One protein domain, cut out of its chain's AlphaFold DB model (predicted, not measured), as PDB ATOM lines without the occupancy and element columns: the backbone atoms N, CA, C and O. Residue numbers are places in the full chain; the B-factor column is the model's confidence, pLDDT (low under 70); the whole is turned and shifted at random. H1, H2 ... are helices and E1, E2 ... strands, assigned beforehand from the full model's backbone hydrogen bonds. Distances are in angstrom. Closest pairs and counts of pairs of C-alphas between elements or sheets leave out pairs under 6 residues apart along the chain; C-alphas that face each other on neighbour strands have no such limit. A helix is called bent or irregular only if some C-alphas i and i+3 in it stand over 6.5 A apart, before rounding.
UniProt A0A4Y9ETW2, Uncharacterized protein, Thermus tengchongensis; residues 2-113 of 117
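Overview. This is residues 2 to 113 of the 117 residues of an uncharacterized protein of Thermus tengchongensis (UniProt A0A4Y9ETW2). A strongly twisted sheet of four strands has one long helix, H4, along one face, over E2 and E4, with the short helix H3 beside H4 over edge strand E3; its other face is bare. H1 crosses the E1 and E2 end of the sheet slantwise, and H2 only grazes the sheet near E1. The domain is two layers, H1, H3 and H4 on one face of a sheet with order E1, E2, E4, E3, its neighbours antiparallel throughout. The printed part has 112 residues, with four named helices and four named strands in the order H1, H2, E1, E2, H3, E3, E4, H4, and the class is mixed. It is compact, with a radius of gyration of the C-alphas of 13.8 A, and only just elongated, spanning 43 by 29 by 23 A.

Arrangement. Start at the sheet, with E1, residues 27 to 32, and E2, residues 41 to 47. They form an antiparallel hairpin, with N 30 and O 44 at 2.7 A, within hydrogen-bond range. Beside E2 you find E4, residues 74 to 81, antiparallel to it, with N 45 and O 77 at 2.8 A. E3, residues 67 to 71, makes an antiparallel hairpin with E4, where N 69 and O 76 are 2.9 A apart; E1 and E3 are the edge strands. Now look to H4, residues 84 to 111, on the sheet at a height of 9.7 A, over E2 and E4, running along the strands at 15 degrees to E2 on the local plane. Its closest C-alphas to E4 are those of Glu 90 and Leu 81, 6.7 A apart. H3, residues 57 to 64, is on the same face, only just over E3, on which 3 of its 8 C-alphas fall, at a height of 7.9 A. The closest C-alphas of H3 and E3 are those of Asn 61 and Glu 67, 5.6 A apart. H3 and H4 are close but not clearly touching, with C-alphas 64 and 97 at 7.7 A, the closest pair. E2, H3 and E3 make a split strand-helix-strand unit, two strands running the same way with E4 between them, and its crossover is right-handed. H1, residues 2 to 14, is on the sheet over E1 and E2 at a height of 9.3 A, and only just slantwise to the strands, at 33 degrees to E2 on the local plane. With residues 87 to 95 alone, H4 touches H1 at a steep tilt of 52 degrees, the same way; their closest C-alphas are those of Gln 88 and Thr 9, 6.3 A apart. H2, residues 17 to 23, only grazes the sheet with residues 18 to 22 and is near H4. In H1 each O i to N i+4 pair is within hydrogen-bond range; the counts are 2 of 3 in H2, 3 of 4 in H3 and 22 of 24 in H4.

Along the chain. Find C-alpha 2 at (183.273, 202.291, 234.976); from there H1 runs 17.8 A to residue 14. H2 follows, residues 17 to 23, then E1 and E2, residues 27 to 32 and 41 to 47, the latter 19.4 A long. H3 is residues 57 to 64, E3 residues 67 to 71, and E4, residues 74 to 81, spans 22.2 A. H4 runs 40.6 A, from C-alpha 84 at (185.470, 205.799, 227.805) to C-alpha 111 at (221.716, 208.694, 245.793); it is irregular, with C-alphas 85 and 88 at 8.3 A.

Size, cuts and confidence. The two C-alphas farthest apart are those of Lys 85 and Gly 113, at 44.0 A. The printed part has no cut, and no link is long. Mean pLDDT of the printed part is 76.1; look for values under 70 at residues 15 to 17, 49 to 64, 83 to 85 and 107 to 113.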
ATOM      1  N   GLY A   2     181.892 201.852 235.261       72.56
ATOM      2  CA  GLY A   2     183.273 202.291 234.976       72.56
ATOM      3  C   GLY A   2     184.397 201.636 235.799       72.56
ATOM      4  O   GLY A   2     185.364 201.154 235.220       72.56
ATOM      5  N   THR A   3     184.277 201.524 237.125       75.12
ATOM      6  CA  THR A   3     185.371 201.041 238.007       75.12
ATOM      7  C   THR A   3     185.821 199.601 237.732       75.12
ATOM      8  O   THR A   3     187.016 199.314 237.687       75.12
ATOM      9  N   LYS A   4     184.878 198.681 237.481       81.62
ATOM     10  CA  LYS A   4     185.190 197.284 237.108       81.62
ATOM     11  C   LYS A   4     185.940 197.185 235.775       81.62
ATOM     12  O   LYS A   4     186.780 196.304 235.614       81.62
ATOM     13  N   GLU A   5     185.619 198.058 234.827       82.56
ATOM     14  CA  GLU A   5     186.260 198.121 233.511       82.56
ATOM     15  C   GLU A   5     187.692 198.659 233.638       82.56
ATOM     16  O   GLU A   5     188.623 198.030 233.143       82.56
ATOM     17  N   VAL A   6     187.882 199.732 234.414       79.62
ATOM     18  CA  VAL A   6     189.201 200.293 234.752       79.62
ATOM     19  C   VAL A   6     190.088 199.237 235.413       79.62
ATOM     20  O   VAL A   6     191.205 199.009 234.960       79.62
ATOM     21  N   MET A   7     189.583 198.525 236.428       81.19
ATOM     22  CA  MET A   7     190.341 197.466 237.105       81.19
ATOM     23  C   MET A   7     190.767 196.350 236.147       81.19
ATOM     24  O   MET A   7     191.912 195.907 236.192       81.19
ATOM     25  N   ARG A   8     189.878 195.904 235.247       83.62
ATOM     26  CA  ARG A   8     190.236 194.914 234.217       83.62
ATOM     27  C   ARG A   8     191.343 195.431 233.300       83.62
ATOM     28  O   ARG A   8     192.270 194.682 233.011       83.62
ATOM     29  N   THR A   9     191.271 196.694 232.891       83.19
ATOM     30  CA  THR A   9     192.290 197.340 232.057       83.19
ATOM     31  C   THR A   9     193.631 197.454 232.784       83.19
ATOM     32  O   THR A   9     194.654 197.088 232.214       83.19
ATOM     33  N   VAL A  10     193.640 197.847 234.062       79.62
ATOM     34  CA  VAL A  10     194.850 197.864 234.906       79.62
ATOM     35  C   VAL A  10     195.454 196.463 235.020       79.62
ATOM     36  O   VAL A  10     196.661 196.300 234.860       79.62
ATOM     37  N   HIS A  11     194.631 195.435 235.248       81.19
ATOM     38  CA  HIS A  11     195.097 194.046 235.291       81.19
ATOM     39  C   HIS A  11     195.673 193.576 233.952       81.19
ATOM     40  O   HIS A  11     196.671 192.858 233.943       81.19
ATOM     41  N   HIS A  12     195.062 193.974 232.837       83.75
ATOM     42  CA  HIS A  12     195.513 193.613 231.499       83.75
ATOM     43  C   HIS A  12     196.846 194.291 231.144       83.75
ATOM     44  O   HIS A  12     197.792 193.612 230.755       83.75
ATOM     45  N   LEU A  13     196.945 195.609 231.341       80.25
ATOM     46  CA  LEU A  13     198.118 196.408 230.968       80.25
ATOM     47  C   LEU A  13     199.277 196.273 231.971       80.25
ATOM     48  O   LEU A  13     200.444 196.259 231.591       80.25
ATOM     49  N   GLY A  14     198.974 196.123 233.261       70.44
ATOM     50  CA  GLY A  14     199.957 196.026 234.343       70.44
ATOM     51  C   GLY A  14     200.369 194.602 234.733       70.44
ATOM     52  O   GLY A  14     201.172 194.431 235.657       70.44
ATOM     53  N   GLY A  15     199.822 193.585 234.058       69.06
ATOM     54  CA  GLY A  15     199.681 192.209 234.552       69.06
ATOM     55  C   GLY A  15     200.940 191.509 235.073       69.06
ATOM     56  O   GLY A  15     200.835 190.728 236.014       69.06
ATOM     57  N   ASN A  16     202.129 191.809 234.542       66.00
ATOM     58  CA  ASN A  16     203.375 191.179 235.006       66.00
ATOM     59  C   ASN A  16     204.221 192.081 235.913       66.00
ATOM     60  O   ASN A  16     204.802 191.605 236.887       66.00
ATOM     61  N   ARG A  17     204.294 193.387 235.626       65.69
ATOM     62  CA  ARG A  17     205.171 194.308 236.370       65.69
ATOM     63  C   ARG A  17     204.527 194.792 237.667       65.69
ATOM     64  O   ARG A  17     205.160 194.706 238.714       65.69
ATOM     65  N   LEU A  18     203.263 195.217 237.633       71.94
ATOM     66  CA  LEU A  18     202.561 195.694 238.831       71.94
ATOM     67  C   LEU A  18     202.209 194.553 239.773       71.94
ATOM     68  O   LEU A  18     202.279 194.726 240.984       71.94
ATOM     69  N   LYS A  19     201.877 193.379 239.227       72.25
ATOM     70  CA  LYS A  19     201.524 192.202 240.024       72.25
ATOM     71  C   LYS A  19     202.629 191.840 241.016       72.25
ATOM     72  O   LYS A  19     202.353 191.740 242.205       72.25
ATOM     73  N   SER A  20     203.885 191.780 240.563       73.94
ATOM     74  CA  SER A  20     205.023 191.518 241.455       73.94
ATOM     75  C   SER A  20     205.194 192.603 242.527       73.94
ATOM     76  O   SER A  20     205.583 192.303 243.653       73.94
ATOM     77  N   MET A  21     204.896 193.865 242.209       73.94
ATOM     78  CA  MET A  21     205.023 194.979 243.155       73.94
ATOM     79  C   MET A  21     203.905 194.994 244.199       73.94
ATOM     80  O   MET A  21     204.176 195.269 245.367       73.94
ATOM     81  N   VAL A  22     202.680 194.646 243.801       74.56
ATOM     82  CA  VAL A  22     201.548 194.439 244.715       74.56
ATOM     83  C   VAL A  22     201.823 193.246 245.634       74.56
ATOM     84  O   VAL A  22     201.700 193.370 246.850       74.56
ATOM     85  N   GLU A  23     202.278 192.115 245.085       78.19
ATOM     86  CA  GLU A  23     202.633 190.912 245.856       78.19
ATOM     87  C   GLU A  23     203.753 191.183 246.871       78.19
ATOM     88  O   GLU A  23     203.690 190.731 248.013       78.19
ATOM     89  N   LYS A  24     204.750 191.989 246.488       73.81
ATOM     90  CA  LYS A  24     205.847 192.424 247.366       73.81
ATOM     91  C   LYS A  24     205.469 193.568 248.314       73.81
ATOM     92  O   LYS A  24     206.343 194.065 249.018       73.81
ATOM     93  N   ARG A  25     204.199 193.999 248.335       73.75
ATOM     94  CA  ARG A  25     203.687 195.117 249.155       73.75
ATOM     95  C   ARG A  25     204.449 196.431 248.942       73.75
ATOM     96  O   ARG A  25     204.599 197.229 249.860       73.75
ATOM     97  N   ILE A  26     204.949 196.649 247.729       74.94
ATOM     98  CA  ILE A  26     205.651 197.881 247.343       74.94
ATOM     99  C   ILE A  26     204.639 198.980 247.031       74.94
ATOM    100  O   ILE A  26     204.845 200.137 247.397       74.94
ATOM    101  N   LEU A  27     203.533 198.604 246.387       81.25
ATOM    102  CA  LEU A  27     202.436 199.504 246.071       81.25
ATOM    103  C   LEU A  27     201.081 198.830 246.279       81.25
ATOM    104  O   LEU A  27     200.969 197.604 246.238       81.25
ATOM    105  N   LYS A  28     200.045 199.640 246.464       85.69
ATOM    106  CA  LYS A  28     198.644 199.225 246.498       85.69
ATOM    107  C   LYS A  28     197.861 200.147 245.583       85.69
ATOM    108  O   LYS A  28     197.952 201.358 245.723       85.69
ATOM    109  N   ILE A  29     197.103 199.560 244.664       84.12
ATOM    110  CA  ILE A  29     196.252 200.289 243.722       84.12
ATOM    111  C   ILE A  29     194.811 200.173 244.207       84.12
ATOM    112  O   ILE A  29     194.324 199.071 244.468       84.12
ATOM    113  N   HIS A  30     194.135 201.306 244.322       87.75
ATOM    114  CA  HIS A  30     192.721 201.422 244.609       87.75
ATOM    115  C   HIS A  30     192.033 202.137 243.445       87.75
ATOM    116  O   HIS A  30     192.565 203.089 242.882       87.75
ATOM    117  N   VAL A  31     190.855 201.650 243.065       86.25
ATOM    118  CA  VAL A  31     190.028 202.272 242.031       86.25
ATOM    119  C   VAL A  31     188.660 202.529 242.626       86.25
ATOM    120  O   VAL A  31     187.973 201.588 243.031       86.25
ATOM    121  N   SER A  32     188.262 203.794 242.642       88.38
ATOM    122  CA  SER A  32     186.958 204.255 243.106       88.38
ATOM    123  C   SER A  32     186.247 205.050 242.012       88.38
ATOM    124  O   SER A  32     186.807 205.331 240.948       88.38
ATOM    125  N   GLU A  33     184.974 205.367 242.235       86.19
ATOM    126  CA  GLU A  33     184.269 206.326 241.383       86.19
ATOM    127  C   GLU A  33     184.869 207.721 241.592       86.19
ATOM    128  O   GLU A  33     185.299 208.066 242.694       86.19
ATOM    129  N   SER A  34     184.961 208.502 240.515       84.12
ATOM    130  CA  SER A  34     185.453 209.873 240.613       84.12
ATOM    131  C   SER A  34     184.348 210.796 241.120       84.12
ATOM    132  O   SER A  34     183.218 210.727 240.650       84.12
ATOM    133  N   GLU A  35     184.699 211.713 242.018       83.88
ATOM    134  CA  GLU A  35     183.802 212.778 242.494       83.88
ATOM    135  C   GLU A  35     183.718 213.965 241.514       83.88
ATOM    136  O   GLU A  35     182.828 214.806 241.613       83.88
ATOM    137  N   LYS A  36     184.641 214.044 240.545       82.81
ATOM    138  CA  LYS A  36     184.647 215.069 239.489       82.81
ATOM    139  C   LYS A  36     183.683 214.662 238.366       82.81
ATOM    140  O   LYS A  36     183.839 213.574 237.812       82.81
ATOM    141  N   ALA A  37     182.744 215.549 238.021       75.81
ATOM    142  CA  ALA A  37     181.606 215.287 237.128       75.81
ATOM    143  C   ALA A  37     181.979 214.737 235.736       75.81
ATOM    144  O   ALA A  37     181.212 213.972 235.158       75.81
ATOM    145  N   ASP A  38     183.167 215.076 235.229       81.19
ATOM    146  CA  ASP A  38     183.623 214.687 233.887       81.19
ATOM    147  C   ASP A  38     184.473 213.405 233.851       81.19
ATOM    148  O   ASP A  38     185.005 213.023 232.806       81.19
ATOM    149  N   PHE A  39     184.622 212.725 234.987       82.38
ATOM    150  CA  PHE A  39     185.553 211.612 235.140       82.38
ATOM    151  C   PHE A  39     184.837 210.337 235.580       82.38
ATOM    152  O   PHE A  39     183.916 210.350 236.393       82.38
ATOM    153  N   LEU A  40     185.291 209.198 235.057       83.06
ATOM    154  CA  LEU A  40     184.667 207.895 235.298       83.06
ATOM    155  C   LEU A  40     185.150 207.224 236.580       83.06
ATOM    156  O   LEU A  40     184.404 206.473 237.210       83.06
ATOM    157  N   ALA A  41     186.420 207.419 236.915       86.56
ATOM    158  CA  ALA A  41     187.063 206.744 238.027       86.56
ATOM    159  C   ALA A  41     188.223 207.572 238.564       86.56
ATOM    160  O   ALA A  41     188.837 208.356 237.839       86.56
ATOM    161  N   LEU A  42     188.526 207.351 239.834       87.56
ATOM    162  CA  LEU A  42     189.754 207.781 240.470       87.56
ATOM    163  C   LEU A  42     190.643 206.551 240.652       87.56
ATOM    164  O   LEU A  42     190.243 205.567 241.275       87.56
ATOM    165  N   LEU A  43     191.847 206.612 240.092       87.94
ATOM    166  CA  LEU A  43     192.944 205.714 240.427       87.94
ATOM    167  C   LEU A  43     193.729 206.327 241.576       87.94
ATOM    168  O   LEU A  43     194.246 207.430 241.442       87.94
ATOM    169  N   GLU A  44     193.842 205.597 242.677       88.62
ATOM    170  CA  GLU A  44     194.702 205.935 243.804       88.62
ATOM    171  C   GLU A  44     195.777 204.854 243.963       88.62
ATOM    172  O   GLU A  44     195.478 203.661 243.947       88.62
ATOM    173  N   VAL A  45     197.040 205.245 244.110       86.31
ATOM    174  CA  VAL A  45     198.153 204.325 244.344       86.31
ATOM    175  C   VAL A  45     198.916 204.747 245.585       86.31
ATOM    176  O   VAL A  45     199.505 205.819 245.619       86.31
ATOM    177  N   GLU A  46     198.933 203.880 246.591       86.56
ATOM    178  CA  GLU A  46     199.784 204.015 247.770       86.56
ATOM    179  C   GLU A  46     201.128 203.319 247.503       86.56
ATOM    180  O   GLU A  46     201.152 202.137 247.161       86.56
ATOM    181  N   VAL A  47     202.247 204.011 247.702       80.88
ATOM    182  CA  VAL A  47     203.614 203.480 247.634       80.88
ATOM    183  C   VAL A  47     204.205 203.484 249.043       80.88
ATOM    184  O   VAL A  47     204.355 204.531 249.674       80.88
ATOM    185  N   PHE A  48     204.545 202.294 249.544       71.56
ATOM    186  CA  PHE A  48     204.878 202.066 250.960       71.56
ATOM    187  C   PHE A  48     206.334 202.381 251.330       71.56
ATOM    188  O   PHE A  48     206.669 202.419 252.508       71.56
ATOM    189  N   LYS A  49     207.204 202.596 250.339       67.25
ATOM    190  CA  LYS A  49     208.609 202.989 250.532       67.25
ATOM    191  C   LYS A  49     208.872 204.319 249.836       67.25
ATOM    192  O   LYS A  49     209.562 204.364 248.822       67.25
ATOM    193  N   ALA A  50     208.250 205.377 250.343       62.81
ATOM    194  CA  ALA A  50     208.457 206.728 249.847       62.81
ATOM    195  C   ALA A  50     209.672 207.386 250.533       62.81
ATOM    196  O   ALA A  50     209.949 207.091 251.698       62.81
ATOM    197  N   PRO A  51     210.408 208.264 249.838       62.62
ATOM    198  CA  PRO A  51     211.448 209.080 250.457       62.62
ATOM    199  C   PRO A  51     210.843 210.046 251.488       62.62
ATOM    200  O   PRO A  51     209.678 210.430 251.394       62.62
ATOM    201  N   LYS A  52     211.649 210.439 252.485       61.84
ATOM    202  CA  LYS A  52     211.227 211.346 253.569       61.84
ATOM    203  C   LYS A  52     210.977 212.781 253.093       61.84
ATOM    204  O   LYS A  52     210.230 213.496 253.752       61.84
ATOM    205  N   ASP A  53     211.583 213.180 251.975       67.06
ATOM    206  CA  ASP A  53     211.379 214.485 251.349       67.06
ATOM    207  C   ASP A  53     210.651 214.330 249.998       67.06
ATOM    208  O   ASP A  53     211.216 213.737 249.077       67.06
ATOM    209  N   PRO A  54     209.406 214.824 249.869       62.62
ATOM    210  CA  PRO A  54     208.639 214.805 248.629       62.62
ATOM    211  C   PRO A  54     208.855 216.039 247.738       62.62
ATOM    212  O   PRO A  54     208.111 216.196 246.776       62.62
ATOM    213  N   SER A  55     209.803 216.933 248.035       69.00
ATOM    214  CA  SER A  55     210.013 218.197 247.304       69.00
ATOM    215  C   SER A  55     210.157 218.032 245.781       69.00
ATOM    216  O   SER A  55     209.658 218.860 245.018       69.00
ATOM    217  N   PHE A  56     210.729 216.919 245.322       67.56
ATOM    218  CA  PHE A  56     210.839 216.570 243.899       67.56
ATOM    219  C   PHE A  56     209.496 216.231 243.218       67.56
ATOM    220  O   PHE A  56     209.414 216.175 241.993       67.56
ATOM    221  N   LEU A  57     208.429 215.981 243.982       67.50
ATOM    222  CA  LEU A  57     207.108 215.624 243.450       67.50
ATOM    223  C   LEU A  57     206.301 216.841 242.988       67.50
ATOM    224  O   LEU A  57     205.328 216.689 242.247       67.50
ATOM    225  N   THR A  58     206.706 218.041 243.401       67.00
ATOM    226  CA  THR A  58     206.049 219.307 243.049       67.00
ATOM    227  C   THR A  58     206.072 219.551 241.536       67.00
ATOM    228  O   THR A  58     205.067 219.966 240.953       67.00
ATOM    229  N   ASP A  59     207.179 219.191 240.884       65.69
ATOM    230  CA  ASP A  59     207.347 219.312 239.433       65.69
ATOM    231  C   ASP A  59     206.504 218.273 238.680       65.69
ATOM    232  O   ASP A  59     205.913 218.565 237.638       65.69
ATOM    233  N   TRP A  60     206.366 217.070 239.247       67.69
ATOM    234  CA  TRP A  60     205.606 215.985 238.629       67.69
ATOM    235  C   TRP A  60     204.095 216.251 238.619       67.69
ATOM    236  O   TRP A  60     203.427 215.991 237.614       67.69
ATOM    237  N   ASN A  61     203.562 216.822 239.707       68.94
ATOM    238  CA  ASN A  61     202.157 217.240 239.794       68.94
ATOM    239  C   ASN A  61     201.752 218.153 238.635       68.94
ATOM    240  O   ASN A  61     200.677 218.003 238.052       68.94
ATOM    241  N   SER A  62     202.636 219.087 238.294       64.19
ATOM    242  CA  SER A  62     202.374 220.126 237.302       64.19
ATOM    243  C   SER A  62     202.414 219.596 235.866       64.19
ATOM    244  O   SER A  62     201.692 220.101 235.010       64.19
ATOM    245  N   ALA A  63     203.230 218.575 235.595       63.50
ATOM    246  CA  ALA A  63     203.454 218.074 234.239       63.50
ATOM    247  C   ALA A  63     202.509 216.930 233.822       63.50
ATOM    248  O   ALA A  63     202.211 216.800 232.637       63.50
ATOM    249  N   HIS A  64     202.010 216.119 234.764       66.06
ATOM    250  CA  HIS A  64     201.368 214.831 234.440       66.06
ATOM    251  C   HIS A  64     199.893 214.712 234.854       66.06
ATOM    252  O   HIS A  64     199.339 213.609 234.846       66.06
ATOM    253  N   GLY A  65     199.244 215.809 235.270       73.56
ATOM    254  CA  GLY A  65     197.828 215.790 235.684       73.56
ATOM    255  C   GLY A  65     197.527 214.768 236.791       73.56
ATOM    256  O   GLY A  65     196.418 214.242 236.887       73.56
ATOM    257  N   THR A  66     198.548 214.439 237.581       77.06
ATOM    258  CA  THR A  66     198.523 213.438 238.643       77.06
ATOM    259  C   THR A  66     198.693 214.181 239.954       77.06
ATOM    260  O   THR A  66     199.574 215.021 240.066       77.06
ATOM    261  N   GLU A  67     197.849 213.892 240.933       83.62
ATOM    262  CA  GLU A  67     197.919 214.475 242.267       83.62
ATOM    263  C   GLU A  67     198.788 213.573 243.160       83.62
ATOM    264  O   GLU A  67     198.422 212.447 243.496       83.62
ATOM    265  N   LEU A  68     199.963 214.061 243.536       80.12
ATOM    266  CA  LEU A  68     200.935 213.412 244.410       80.12
ATOM    267  C   LEU A  68     200.900 214.052 245.788       80.12
ATOM    268  O   LEU A  68     200.945 215.275 245.929       80.12
ATOM    269  N   SER A  69     200.861 213.213 246.815       80.06
ATOM    270  CA  SER A  69     200.842 213.642 248.212       80.06
ATOM    271  C   SER A  69     201.521 212.616 249.111       80.06
ATOM    272  O   SER A  69     201.593 211.440 248.772       80.06
ATOM    273  N   VAL A  70     202.008 213.036 250.278       78.06
ATOM    274  CA  VAL A  70     202.484 212.105 251.310       78.06
ATOM    275  C   VAL A  70     201.428 211.999 252.402       78.06
ATOM    276  O   VAL A  70     201.034 213.005 252.990       78.06
ATOM    277  N   ARG A  71     200.976 210.777 252.693       80.31
ATOM    278  CA  ARG A  71     200.010 210.476 253.755       80.31
ATOM    279  C   ARG A  71     200.547 209.347 254.619       80.31
ATOM    280  O   ARG A  71     200.845 208.274 254.106       80.31
ATOM    281  N   GLU A  72     200.655 209.580 255.927       79.75
ATOM    282  CA  GLU A  72     201.084 208.555 256.900       79.75
ATOM    283  C   GLU A  72     202.430 207.891 256.523       79.75
ATOM    284  O   GLU A  72     202.612 206.685 256.674       79.75
ATOM    285  N   GLY A  73     203.374 208.666 255.972       73.38
ATOM    286  CA  GLY A  73     204.680 208.163 255.521       73.38
ATOM    287  C   GLY A  73     204.659 207.380 254.200       73.38
ATOM    288  O   GLY A  73     205.688 206.850 253.786       73.38
ATOM    289  N   LYS A  74     203.512 207.315 253.519       78.62
ATOM    290  CA  LYS A  74     203.360 206.713 252.191       78.62
ATOM    291  C   LYS A  74     203.217 207.797 251.139       78.62
ATOM    292  O   LYS A  74     202.574 208.817 251.382       78.62
ATOM    293  N   LEU A  75     203.740 207.540 249.948       80.69
ATOM    294  CA  LEU A  75     203.436 208.361 248.783       80.69
ATOM    295  C   LEU A  75     202.103 207.900 248.200       80.69
ATOM    296  O   LEU A  75     201.917 206.715 247.948       80.69
ATOM    297  N   VAL A  76     201.187 208.831 247.983       85.62
ATOM    298  CA  VAL A  76     199.876 208.594 247.390       85.62
ATOM    299  C   VAL A  76     199.804 209.334 246.063       85.62
ATOM    300  O   VAL A  76     199.987 210.550 246.023       85.62
ATOM    301  N   LEU A  77     199.531 208.591 244.993       85.06
ATOM    302  CA  LEU A  77     199.294 209.103 243.649       85.06
ATOM    303  C   LEU A  77     197.810 209.005 243.332       85.06
ATOM    304  O   LEU A  77     197.222 207.945 243.523       85.06
ATOM    305  N   LYS A  78     197.221 210.066 242.800       87.38
ATOM    306  CA  LYS A  78     195.817 210.122 242.406       87.38
ATOM    307  C   LYS A  78     195.694 210.603 240.973       87.38
ATOM    308  O   LYS A  78     196.264 211.626 240.612       87.38
ATOM    309  N   ARG A  79     194.921 209.893 240.154       86.50
ATOM    310  CA  ARG A  79     194.595 210.329 238.794       86.50
ATOM    311  C   ARG A  79     193.140 210.059 238.476       86.50
ATOM    312  O   ARG A  79     192.655 208.937 238.624       86.50
ATOM    313  N   HIS A  80     192.452 211.100 238.030       86.06
ATOM    314  CA  HIS A  80     191.093 210.972 237.532       86.06
ATOM    315  C   HIS A  80     191.140 210.562 236.058       86.06
ATOM    316  O   HIS A  80     191.875 211.164 235.281       86.06
ATOM    317  N   LEU A  81     190.364 209.543 235.689       83.19
ATOM    318  CA  LEU A  81     190.308 209.003 234.329       83.19
ATOM    319  C   LEU A  81     189.075 209.514 233.574       83.19
ATOM    320  O   LEU A  81     187.957 209.438 234.100       83.19
ATOM    321  N   LEU A  82     189.272 210.013 232.353       76.25
ATOM    322  CA  LEU A  82     188.230 210.624 231.518       76.25
ATOM    323  C   LEU A  82     187.340 209.591 230.794       76.25
ATOM    324  O   LEU A  82     187.466 208.372 230.933       76.25
ATOM    325  N   PHE A  83     186.383 210.108 230.016       63.53
ATOM    326  CA  PHE A  83     185.358 209.361 229.287       63.53
ATOM    327  C   PHE A  83     185.892 208.273 228.328       63.53
ATOM    328  O   PHE A  83     186.853 208.443 227.582       63.53
ATOM    329  N   LYS A  84     185.147 207.158 228.295       65.81
ATOM    330  CA  LYS A  84     185.470 205.799 227.805       65.81
ATOM    331  C   LYS A  84     186.308 205.619 226.530       65.81
ATOM    332  O   LYS A  84     186.902 204.554 226.392       65.81
ATOM    333  N   LYS A  85     186.349 206.566 225.585       67.25
ATOM    334  CA  LYS A  85     186.978 206.329 224.267       67.25
ATOM    335  C   LYS A  85     188.484 206.061 224.348       67.25
ATOM    336  O   LYS A  85     189.005 205.370 223.480       67.25
ATOM    337  N   HIS A  86     189.149 206.537 225.402       74.69
ATOM    338  CA  HIS A  86     190.599 206.406 225.571       74.69
ATOM    339  C   HIS A  86     191.006 205.783 226.910       74.69
ATOM    340  O   HIS A  86     192.159 205.890 227.306       74.69
ATOM    341  N   LEU A  87     190.096 205.068 227.587       78.25
ATOM    342  CA  LEU A  87     190.355 204.496 228.914       78.25
ATOM    343  C   LEU A  87     191.635 203.641 228.964       78.25
ATOM    344  O   LEU A  87     192.380 203.704 229.935       78.25
ATOM    345  N   GLN A  88     191.902 202.842 227.927       79.94
ATOM    346  CA  GLN A  88     193.123 202.033 227.864       79.94
ATOM    347  C   GLN A  88     194.389 202.881 227.736       79.94
ATOM    348  O   GLN A  88     195.375 202.561 228.389       79.94
ATOM    349  N   ALA A  89     194.349 203.948 226.933       82.56
ATOM    350  CA  ALA A  89     195.476 204.861 226.774       82.56
ATOM    351  C   ALA A  89     195.743 205.617 228.079       82.56
ATOM    352  O   ALA A  89     196.864 205.602 228.558       82.56
ATOM    353  N   GLU A  90     194.712 206.147 228.742       81.50
ATOM    354  CA  GLU A  90     194.917 206.865 230.006       81.50
ATOM    355  C   GLU A  90     195.412 205.969 231.140       81.50
ATOM    356  O   GLU A  90     196.232 206.391 231.955       81.50
ATOM    357  N   VAL A  91     194.934 204.721 231.205       81.19
ATOM    358  CA  VAL A  91     195.484 203.749 232.154       81.19
ATOM    359  C   VAL A  91     196.928 203.409 231.782       81.19
ATOM    360  O   VAL A  91     197.751 203.306 232.682       81.19
ATOM    361  N   ALA A  92     197.263 203.245 230.499       80.88
ATOM    362  CA  ALA A  92     198.639 202.992 230.069       80.88
ATOM    363  C   ALA A  92     199.574 204.149 230.455       80.88
ATOM    364  O   ALA A  92     200.577 203.896 231.121       80.88
ATOM    365  N   ASP A  93     199.192 205.387 230.136       80.56
ATOM    366  CA  ASP A  93     199.929 206.606 230.484       80.56
ATOM    367  C   ASP A  93     200.126 206.703 232.001       80.56
ATOM    368  O   ASP A  93     201.229 206.939 232.487       80.56
ATOM    369  N   PHE A  94     199.076 206.427 232.781       80.88
ATOM    370  CA  PHE A  94     199.176 206.395 234.237       80.88
ATOM    371  C   PHE A  94     200.168 205.339 234.745       80.88
ATOM    372  O   PHE A  94     200.929 205.592 235.681       80.88
ATOM    373  N   LEU A  95     200.148 204.134 234.173       79.94
ATOM    374  CA  LEU A  95     201.056 203.058 234.572       79.94
ATOM    375  C   LEU A  95     202.507 203.350 234.184       79.94
ATOM    376  O   LEU A  95     203.425 202.940 234.903       79.94
ATOM    377  N   GLU A  96     202.710 204.048 233.073       79.56
ATOM    378  CA  GLU A  96     204.008 204.550 232.651       79.56
ATOM    379  C   GLU A  96     204.524 205.623 233.619       79.56
ATOM    380  O   GLU A  96     205.619 205.468 234.164       79.56
ATOM    381  N   ASP A  97     203.705 206.628 233.941       77.69
ATOM    382  CA  ASP A  97     204.035 207.654 234.936       77.69
ATOM    383  C   ASP A  97     204.383 207.017 236.290       77.69
ATOM    384  O   ASP A  97     205.419 207.316 236.890       77.69
ATOM    385  N   LEU A  98     203.573 206.055 236.747       78.00
ATOM    386  CA  LEU A  98     203.821 205.308 237.979       78.00
ATOM    387  C   LEU A  98     205.179 204.591 237.943       78.00
ATOM    388  O   LEU A  98     205.911 204.607 238.935       78.00
ATOM    389  N   TYR A  99     205.542 203.973 236.817       77.44
ATOM    390  CA  TYR A  99     206.843 203.325 236.659       77.44
ATOM    391  C   TYR A  99     208.000 204.324 236.777       77.44
ATOM    392  O   TYR A  99     208.982 204.033 237.469       77.44
ATOM    393  N   TYR A 100     207.890 205.497 236.151       76.44
ATOM    394  CA  TYR A 100     208.915 206.536 236.242       76.44
ATOM    395  C   TYR A 100     209.065 207.081 237.661       76.44
ATOM    396  O   TYR A 100     210.190 207.169 238.154       76.44
ATOM    397  N   ILE A 101     207.955 207.339 238.352       75.38
ATOM    398  CA  ILE A 101     207.957 207.803 239.744       75.38
ATOM    399  C   ILE A 101     208.619 206.766 240.654       75.38
ATOM    400  O   ILE A 101     209.495 207.096 241.451       75.38
ATOM    401  N   LEU A 102     208.268 205.486 240.504       75.00
ATOM    402  CA  LEU A 102     208.866 204.399 241.285       75.00
ATOM    403  C   LEU A 102     210.361 204.242 240.998       75.00
ATOM    404  O   LEU A 102     211.153 204.048 241.921       75.00
ATOM    405  N   ARG A 103     210.763 204.335 239.726       75.50
ATOM    406  CA  ARG A 103     212.175 204.292 239.334       75.50
ATOM    407  C   ARG A 103     212.942 205.453 239.952       75.50
ATOM    408  O   ARG A 103     214.040 205.236 240.458       75.50
ATOM    409  N   TYR A 104     212.367 206.649 239.925       73.88
ATOM    410  CA  TYR A 104     212.971 207.837 240.502       73.88
ATOM    411  C   TYR A 104     213.101 207.721 242.023       73.88
ATOM    412  O   TYR A 104     214.190 207.913 242.540       73.88
ATOM    413  N   ILE A 105     212.064 207.264 242.732       71.75
ATOM    414  CA  ILE A 105     212.128 206.983 244.179       71.75
ATOM    415  C   ILE A 105     213.266 206.016 244.517       71.75
ATOM    416  O   ILE A 105     214.008 206.234 245.473       71.75
ATOM    417  N   VAL A 106     213.425 204.944 243.735       70.06
ATOM    418  CA  VAL A 106     214.521 203.985 243.933       70.06
ATOM    419  C   VAL A 106     215.883 204.631 243.671       70.06
ATOM    420  O   VAL A 106     216.841 204.313 244.375       70.06
ATOM    421  N   LEU A 107     215.990 205.502 242.666       69.56
ATOM    422  CA  LEU A 107     217.216 206.242 242.372       69.56
ATOM    423  C   LEU A 107     217.545 207.231 243.496       69.56
ATOM    424  O   LEU A 107     218.647 207.151 244.027       69.56
ATOM    425  N   GLU A 108     216.588 208.049 243.929       67.62
ATOM    426  CA  GLU A 108     216.748 209.016 245.021       67.62
ATOM    427  C   GLU A 108     217.092 208.351 246.353       67.62
ATOM    428  O   GLU A 108     217.969 208.806 247.083       67.62
ATOM    429  N   ALA A 109     216.453 207.223 246.675       61.97
ATOM    430  CA  ALA A 109     216.796 206.463 247.873       61.97
ATOM    431  C   ALA A 109     218.257 205.974 247.847       61.97
ATOM    432  O   ALA A 109     218.906 205.910 248.892       61.97
ATOM    433  N   ARG A 110     218.790 205.648 246.657       62.97
ATOM    434  CA  ARG A 110     220.186 205.220 246.471       62.97
ATOM    435  C   ARG A 110     221.168 206.388 246.503       62.97
ATOM    436  O   ARG A 110     222.233 206.234 247.092       62.97
ATOM    437  N   THR A 111     220.841 207.512 245.871       64.31
ATOM    438  CA  THR A 111     221.716 208.694 245.793       64.31
ATOM    439  C   THR A 111     221.795 209.427 247.126       64.31
ATOM    440  O   THR A 111     222.888 209.787 247.550       64.31
ATOM    441  N   ASN A 112     220.673 209.558 247.840       57.59
ATOM    442  CA  ASN A 112     220.599 210.296 249.104       57.59
ATOM    443  C   ASN A 112     220.871 209.429 250.346       57.59
ATOM    444  O   ASN A 112     220.673 209.878 251.474       57.59
ATOM    445  N   GLY A 113     221.322 208.182 250.172       49.50
ATOM    446  CA  GLY A 113     221.747 207.334 251.286       49.50
ATOM    447  C   GLY A 113     220.627 206.958 252.259       49.50
ATOM    448  O   GLY A 113     220.912 206.677 253.426       49.50
TER     449      GLY A 113